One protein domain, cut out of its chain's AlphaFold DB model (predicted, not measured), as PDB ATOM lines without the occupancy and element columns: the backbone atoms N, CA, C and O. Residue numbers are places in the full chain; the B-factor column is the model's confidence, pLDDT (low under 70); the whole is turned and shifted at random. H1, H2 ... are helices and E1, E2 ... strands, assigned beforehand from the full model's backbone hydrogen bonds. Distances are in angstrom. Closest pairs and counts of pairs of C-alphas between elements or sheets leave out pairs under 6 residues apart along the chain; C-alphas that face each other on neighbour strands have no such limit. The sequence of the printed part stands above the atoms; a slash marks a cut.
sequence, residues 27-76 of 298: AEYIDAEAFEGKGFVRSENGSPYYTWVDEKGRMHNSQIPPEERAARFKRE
ATOM      1  N   ALA A  27      26.636 -25.730 -26.831       68.75
ATOM      2  CA  ALA A  27      28.047 -25.910 -27.158       68.75
ATOM      3  C   ALA A  27      28.870 -24.607 -27.117       68.75
ATOM      4  O   ALA A  27      30.096 -24.672 -27.034       68.75
ATOM      5  N   GLU A  28      28.229 -23.433 -27.157       68.69
ATOM      6  CA  GLU A  28      28.908 -22.136 -27.006       68.69
ATOM      7  C   GLU A  28      29.263 -21.836 -25.541       68.69
ATOM      8  O   GLU A  28      30.150 -21.027 -25.255       68.69
ATOM      9  N   TYR A  29      28.623 -22.531 -24.600       64.25
ATOM     10  CA  TYR A  29      28.891 -22.424 -23.176       64.25
ATOM     11  C   TYR A  29      29.908 -23.483 -22.758       64.25
ATOM     12  O   TYR A  29      29.644 -24.682 -22.787       64.25
ATOM     13  N   ILE A  30      31.099 -23.045 -22.346       66.19
ATOM     14  CA  ILE A  30      32.131 -23.977 -21.892       66.19
ATOM     15  C   ILE A  30      31.874 -24.356 -20.431       66.19
ATOM     16  O   ILE A  30      31.965 -23.508 -19.540       66.19
ATOM     17  N   ASP A  31      31.607 -25.640 -20.193       64.38
ATOM     18  CA  ASP A  31      31.460 -26.206 -18.852       64.38
ATOM     19  C   ASP A  31      32.730 -25.971 -18.008       64.38
ATOM     20  O   ASP A  31      33.860 -26.150 -18.473       64.38
ATOM     21  N   ALA A  32      32.553 -25.598 -16.735       63.81
ATOM     22  CA  ALA A  32      33.659 -25.310 -15.812       63.81
ATOM     23  C   ALA A  32      34.633 -26.498 -15.649       63.81
ATOM     24  O   ALA A  32      35.838 -26.296 -15.478       63.81
ATOM     25  N   GLU A  33      34.124 -27.725 -15.785       69.12
ATOM     26  CA  GLU A  33      34.892 -28.975 -15.744       69.12
ATOM     27  C   GLU A  33      35.955 -29.050 -16.859       69.12
ATOM     28  O   GLU A  33      37.063 -29.543 -16.642       69.12
ATOM     29  N   ALA A  34      35.694 -28.455 -18.032       70.44
ATOM     30  CA  ALA A  34      36.634 -28.442 -19.159       70.44
ATOM     31  C   ALA A  34      37.921 -27.640 -18.877       70.44
ATOM     32  O   ALA A  34      38.945 -27.835 -19.543       70.44
ATOM     33  N   PHE A  35      37.887 -26.739 -17.891       70.69
ATOM     34  CA  PHE A  35      39.014 -25.883 -17.523       70.69
ATOM     35  C   PHE A  35      39.658 -26.234 -16.183       70.69
ATOM     36  O   PHE A  35      40.733 -25.709 -15.873       70.69
ATOM     37  N   GLU A  36      39.070 -27.143 -15.412       71.31
ATOM     38  CA  GLU A  36      39.587 -27.535 -14.101       71.31
ATOM     39  C   GLU A  36      40.990 -28.157 -14.215       71.31
ATOM     40  O   GLU A  36      41.920 -27.769 -13.505       71.31
ATOM     41  N   GLY A  37      41.199 -29.037 -15.202       68.00
ATOM     42  CA  GLY A  37      42.512 -29.621 -15.509       68.00
ATOM     43  C   GLY A  37      43.561 -28.616 -16.002       68.00
ATOM     44  O   GLY A  37      44.748 -28.930 -16.003       68.00
ATOM     45  N   LYS A  38      43.141 -27.406 -16.390       71.25
ATOM     46  CA  LYS A  38      43.997 -26.319 -16.893       71.25
ATOM     47  C   LYS A  38      44.107 -25.153 -15.901       71.25
ATOM     48  O   LYS A  38      44.538 -24.065 -16.276       71.25
ATOM     49  N   GLY A  39      43.671 -25.339 -14.652       71.00
ATOM     50  CA  GLY A  39      43.766 -24.314 -13.609       71.00
ATOM     51  C   GLY A  39      42.927 -23.072 -13.905       71.00
ATOM     52  O   GLY A  39      43.320 -21.962 -13.533       71.00
ATOM     53  N   PHE A  40      41.805 -23.260 -14.608       77.31
ATOM     54  CA  PHE A  40      40.897 -22.202 -15.054       77.31
ATOM     55  C   PHE A  40      41.549 -21.155 -15.972       77.31
ATOM     56  O   PHE A  40      41.091 -20.016 -16.055       77.31
ATOM     57  N   VAL A  41      42.622 -21.531 -16.678       75.12
ATOM     58  CA  VAL A  41      43.275 -20.679 -17.678       75.12
ATOM     59  C   VAL A  41      42.643 -20.917 -19.044       75.12
ATOM     60  O   VAL A  41      42.599 -22.046 -19.540       75.12
ATOM     61  N   ARG A  42      42.185 -19.834 -19.676       70.88
ATOM     62  CA  ARG A  42      41.754 -19.854 -21.074       70.88
ATOM     63  C   ARG A  42      42.951 -19.590 -21.978       70.88
ATOM     64  O   ARG A  42      43.721 -18.669 -21.717       70.88
ATOM     65  N   SER A  43      43.088 -20.366 -23.049       68.19
ATOM     66  CA  SER A  43      44.198 -20.241 -24.007       68.19
ATOM     67  C   SER A  43      44.286 -18.854 -24.653       68.19
ATOM     68  O   SER A  43      45.372 -18.421 -25.017       68.19
ATOM     69  N   GLU A  44      43.158 -18.148 -24.749       70.94
ATOM     70  CA  GLU A  44      43.051 -16.780 -25.273       70.94
ATOM     71  C   GLU A  44      43.673 -15.702 -24.365       70.94
ATOM     72  O   GLU A  44      44.104 -14.669 -24.865       70.94
ATOM     73  N   ASN A  45      43.785 -15.951 -23.054       69.56
ATOM     74  CA  ASN A  45      44.231 -14.958 -22.066       69.56
ATOM     75  C   ASN A  45      45.723 -15.071 -21.700       69.56
ATOM     76  O   ASN A  45      46.204 -14.333 -20.839       69.56
ATOM     77  N   GLY A  46      46.459 -15.983 -22.342       72.19
ATOM     78  CA  GLY A  46      47.865 -16.254 -22.037       72.19
ATOM     79  C   GLY A  46      48.092 -16.923 -20.673       72.19
ATOM     80  O   GLY A  46      47.167 -17.157 -19.893       72.19
ATOM     81  N   SER A  47      49.349 -17.276 -20.389       78.81
ATOM     82  CA  SER A  47      49.723 -17.903 -19.116       78.81
ATOM     83  C   SER A  47      49.787 -16.861 -17.991       78.81
ATOM     84  O   SER A  47      50.458 -15.837 -18.156       78.81
ATOM     85  N   PRO A  48      49.155 -17.107 -16.828       82.56
ATOM     86  CA  PRO A  48      49.280 -16.223 -15.675       82.56
ATOM     87  C   PRO A  48      50.735 -16.170 -15.184       82.56
ATOM     88  O   PRO A  48      51.484 -17.136 -15.326       82.56
ATOM     89  N   TYR A  49      51.138 -15.056 -14.581       88.62
ATOM     90  CA  TYR A  49      52.481 -14.866 -14.028       88.62
ATOM     91  C   TYR A  49      52.419 -14.095 -12.708       88.62
ATOM     92  O   TYR A  49      51.432 -13.421 -12.417       88.62
ATOM     93  N   TYR A  50      53.479 -14.195 -11.909       87.31
ATOM     94  CA  TYR A  50      53.709 -13.327 -10.758       87.31
ATOM     95  C   TYR A  50      54.993 -12.526 -10.955       87.31
ATOM     96  O   TYR A  50      55.935 -12.971 -11.615       87.31
ATOM     97  N   THR A  51      55.011 -11.337 -10.368       90.25
ATOM     98  CA  THR A  51      56.141 -10.414 -10.421       90.25
ATOM     99  C   THR A  51      56.795 -10.345  -9.047       90.25
ATOM    100  O   THR A  51      56.102 -10.207  -8.040       90.25
ATOM    101  N   TRP A  52      58.118 -10.452  -8.991       87.88
ATOM    102  CA  TRP A  52      58.897 -10.404  -7.754       87.88
ATOM    103  C   TRP A  52      60.179  -9.594  -7.949       87.88
ATOM    104  O   TRP A  52      60.604  -9.353  -9.076       87.88
ATOM    105  N   VAL A  53      60.775  -9.129  -6.855       93.62
ATOM    106  CA  VAL A  53      61.995  -8.312  -6.876       93.62
ATOM    107  C   VAL A  53      63.123  -9.096  -6.217       93.62
ATOM    108  O   VAL A  53      62.922  -9.664  -5.144       93.62
ATOM    109  N   ASP A  54      64.285  -9.167  -6.866       92.94
ATOM    110  CA  ASP A  54      65.458  -9.852  -6.318       92.94
ATOM    111  C   ASP A  54      66.218  -9.005  -5.281       92.94
ATOM    112  O   ASP A  54      65.940  -7.824  -5.067       92.94
ATOM    113  N   GLU A  55      67.233  -9.602  -4.651       92.12
ATOM    114  CA  GLU A  55      68.097  -8.947  -3.653       92.12
ATOM    115  C   GLU A  55      68.839  -7.708  -4.193       92.12
ATOM    116  O   GLU A  55      69.359  -6.902  -3.424       92.12
ATOM    117  N   LYS A  56      68.897  -7.538  -5.520       93.06
ATOM    118  CA  LYS A  56      69.528  -6.402  -6.205       93.06
ATOM    119  C   LYS A  56      68.500  -5.371  -6.679       93.06
ATOM    120  O   LYS A  56      68.865  -4.464  -7.429       93.06
ATOM    121  N   GLY A  57      67.238  -5.500  -6.269       88.75
ATOM    122  CA  GLY A  57      66.165  -4.578  -6.626       88.75
ATOM    123  C   GLY A  57      65.666  -4.722  -8.066       88.75
ATOM    124  O   GLY A  57      65.007  -3.812  -8.569       88.75
ATOM    125  N   ARG A  58      65.979  -5.820  -8.767       93.81
ATOM    126  CA  ARG A  58      65.531  -6.046 -10.150       93.81
ATOM    127  C   ARG A  58      64.213  -6.799 -10.159       93.81
ATOM    128  O   ARG A  58      64.045  -7.778  -9.439       93.81
ATOM    129  N   MET A  59      63.297  -6.346 -11.005       92.06
ATOM    130  CA  MET A  59      61.984  -6.954 -11.169       92.06
ATOM    131  C   MET A  59      62.051  -8.157 -12.119       92.06
ATOM    132  O   MET A  59      62.587  -8.050 -13.223       92.06
ATOM    133  N   HIS A  60      61.465  -9.277 -11.705       92.81
ATOM    134  CA  HIS A  60      61.381 -10.538 -12.439       92.81
ATOM    135  C   HIS A  60      59.926 -10.968 -12.585       92.81
ATOM    136  O   HIS A  60      59.136 -10.808 -11.657       92.81
ATOM    137  N   ASN A  61      59.586 -11.559 -13.731       91.44
ATOM    138  CA  ASN A  61      58.278 -12.163 -13.973       91.44
ATOM    139  C   ASN A  61      58.448 -13.671 -14.147       91.44
ATOM    140  O   ASN A  61      59.159 -14.118 -15.048       91.44
ATOM    141  N   SER A  62      57.769 -14.450 -13.316       89.88
ATOM    142  CA  SER A  62      57.773 -15.908 -13.386       89.88
ATOM    143  C   SER A  62      56.374 -16.392 -13.750       89.88
ATOM    144  O   SER A  62      55.390 -16.028 -13.104       89.88
ATOM    145  N   GLN A  63      56.272 -17.174 -14.824       89.19
ATOM    146  CA  GLN A  63      54.999 -17.737 -15.273       89.19
ATOM    147  C   GLN A  63      54.546 -18.851 -14.331       89.19
ATOM    148  O   GLN A  63      55.368 -19.596 -13.805       89.19
ATOM    149  N   ILE A  64      53.234 -18.974 -14.153       84.31
ATOM    150  CA  ILE A  64      52.598 -20.057 -13.409       84.31
ATOM    151  C   ILE A  64      52.073 -21.061 -14.441       84.31
ATOM    152  O   ILE A  64      51.125 -20.738 -15.167       84.31
ATOM    153  N   PRO A  65      52.649 -22.272 -14.528       84.75
ATOM    154  CA  PRO A  65      52.149 -23.305 -15.420       84.75
ATOM    155  C   PRO A  65      50.674 -23.628 -15.119       84.75
ATOM    156  O   PRO A  65      50.310 -23.765 -13.944       84.75
ATOM    157  N   PRO A  66      49.817 -23.808 -16.144       81.50
ATOM    158  CA  PRO A  66      48.417 -24.196 -15.954       81.50
ATOM    159  C   PRO A  66      48.247 -25.451 -15.087       81.50
ATOM    160  O   PRO A  66      47.326 -25.513 -14.278       81.50
ATOM    161  N   GLU A  67      49.167 -26.413 -15.199       81.44
ATOM    162  CA  GLU A  67      49.182 -27.645 -14.400       81.44
ATOM    163  C   GLU A  67      49.469 -27.387 -12.915       81.44
ATOM    164  O   GLU A  67      48.793 -27.943 -12.050       81.44
ATOM    165  N   GLU A  68      50.424 -26.508 -12.596       81.25
ATOM    166  CA  GLU A  68      50.728 -26.135 -11.208       81.25
ATOM    167  C   GLU A  68      49.538 -25.403 -10.576       81.25
ATOM    168  O   GLU A  68      49.159 -25.658  -9.431       81.25
ATOM    169  N   ARG A  69      48.896 -24.526 -11.351       79.44
ATOM    170  CA  ARG A  69      47.690 -23.813 -10.937       79.44
ATOM    171  C   ARG A  69      46.512 -24.769 -10.730       79.44
ATOM    172  O   ARG A  69      45.840 -24.673  -9.706       79.44
ATOM    173  N   ALA A  70      46.300 -25.718 -11.643       78.31
ATOM    174  CA  ALA A  70      45.303 -26.780 -11.496       78.31
ATOM    175  C   ALA A  70      45.565 -27.615 -10.238       78.31
ATOM    176  O   ALA A  70      44.645 -27.893  -9.475       78.31
ATOM    177  N   ALA A  71      46.826 -27.973  -9.979       78.12
ATOM    178  CA  ALA A  71      47.218 -28.711  -8.787       78.12
ATOM    179  C   ALA A  71      46.976 -27.911  -7.498       78.12
ATOM    180  O   ALA A  71      46.564 -28.500  -6.502       78.12
ATOM    181  N   ARG A  72      47.187 -26.588  -7.499       74.56
ATOM    182  CA  ARG A  72      46.840 -25.716  -6.362       74.56
ATOM    183  C   ARG A  72      45.339 -25.678  -6.110       74.56
ATOM    184  O   ARG A  72      44.940 -25.956  -4.989       74.56
ATOM    185  N   PHE A  73      44.521 -25.447  -7.137       69.50
ATOM    186  CA  PHE A  73      43.062 -25.484  -6.986       69.50
ATOM    187  C   PHE A  73      42.567 -26.856  -6.525       69.50
ATOM    188  O   PHE A  73      41.707 -26.931  -5.658       69.50
ATOM    189  N   LYS A  74      43.164 -27.947  -7.020       69.25
ATOM    190  CA  LYS A  74      42.870 -29.302  -6.538       69.25
ATOM    191  C   LYS A  74      43.316 -29.536  -5.098       69.25
ATOM    192  O   LYS A  74      42.660 -30.298  -4.412       69.25
ATOM    193  N   ARG A  75      44.402 -28.917  -4.623       62.22
ATOM    194  CA  ARG A  75      44.820 -28.981  -3.207       62.22
ATOM    195  C   ARG A  75      43.941 -28.126  -2.298       62.22
ATOM    196  O   ARG A  75      43.719 -28.524  -1.167       62.22
ATOM    197  N   GLU A  76      43.459 -26.983  -2.779       59.09
ATOM    198  CA  GLU A  76      42.496 -26.130  -2.065       59.09
ATOM    199  C   GLU A  76      41.097 -26.763  -2.021       59.09
ATOM    200  O   GLU A  76      40.388 -26.615  -1.032       59.09
TER     201      GLU A  76
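AT A GLANCE: This is residues 27 to 76 of the 298 residues of the protein "Maltose operon periplasmic protein (MalM)" of Pseudomonas aeruginosa (UniProt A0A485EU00). A slender antiparallel hairpin of two strands, E1 and E2, makes one end of a loose, elongated layout, and two helices, the very short H1 and the longer H2, lie toward the other end with few contacts between them. A long looping stretch, residues 37 to 48, joins H1 to the hairpin. The printed part has 50 residues, with two named helices and two named strands in the order H1, E1, E2, H2, and the class is mixed, helices and strands. It is only just loose, close to extended, with a radius of gyration of the C-alphas of 14.3 A, and it spans 50 by 25 by 11 A.

IN THESE COORDINATES: H1 is residues 33 to 36, with C-alpha 33 at (34.892, -28.975, -15.744). E1 is residues 49 to 53, 13.6 A from first to last C-alpha, beginning at C-alpha 49 at (52.481, -14.866, -14.028). E2 is residues 59 to 63, 13.5 A long. H2 is residues 66 to 76, 15.2 A long, ending at C-alpha 76 at (42.496, -26.130, -2.065).

HOW THE PARTS SIT: E1 and E2 form a hairpin and are antiparallel, with 154 degrees between their directions. The C-alphas of Thr 51 and Asn 61 face each other at 4.5 A. N 50 and O 62 are within hydrogen-bond range at 2.9 A, as are N 60 and O 52 at 2.8 A. H1 and H2 are close but not clearly touching; their closest C-alphas, Glu 36 and Ala 70, are 6.3 A apart. H1 and E2 are apart, and so are E1 and H2. In H2 every O i to N i+4 pair is within hydrogen-bond range, while H1 is too short for such a pair.

THE WHOLE: The C-alphas farthest apart, Ala 27 and Lys 56, are 50.4 A from each other. The printed part has no cut. The link from H1 to E1 is long, 12 residues; the other two are tight. Mean pLDDT of the printed part is 78.0, and it is under 70 at residues 27 to 33, 37, 43, 45 and 73 to 76.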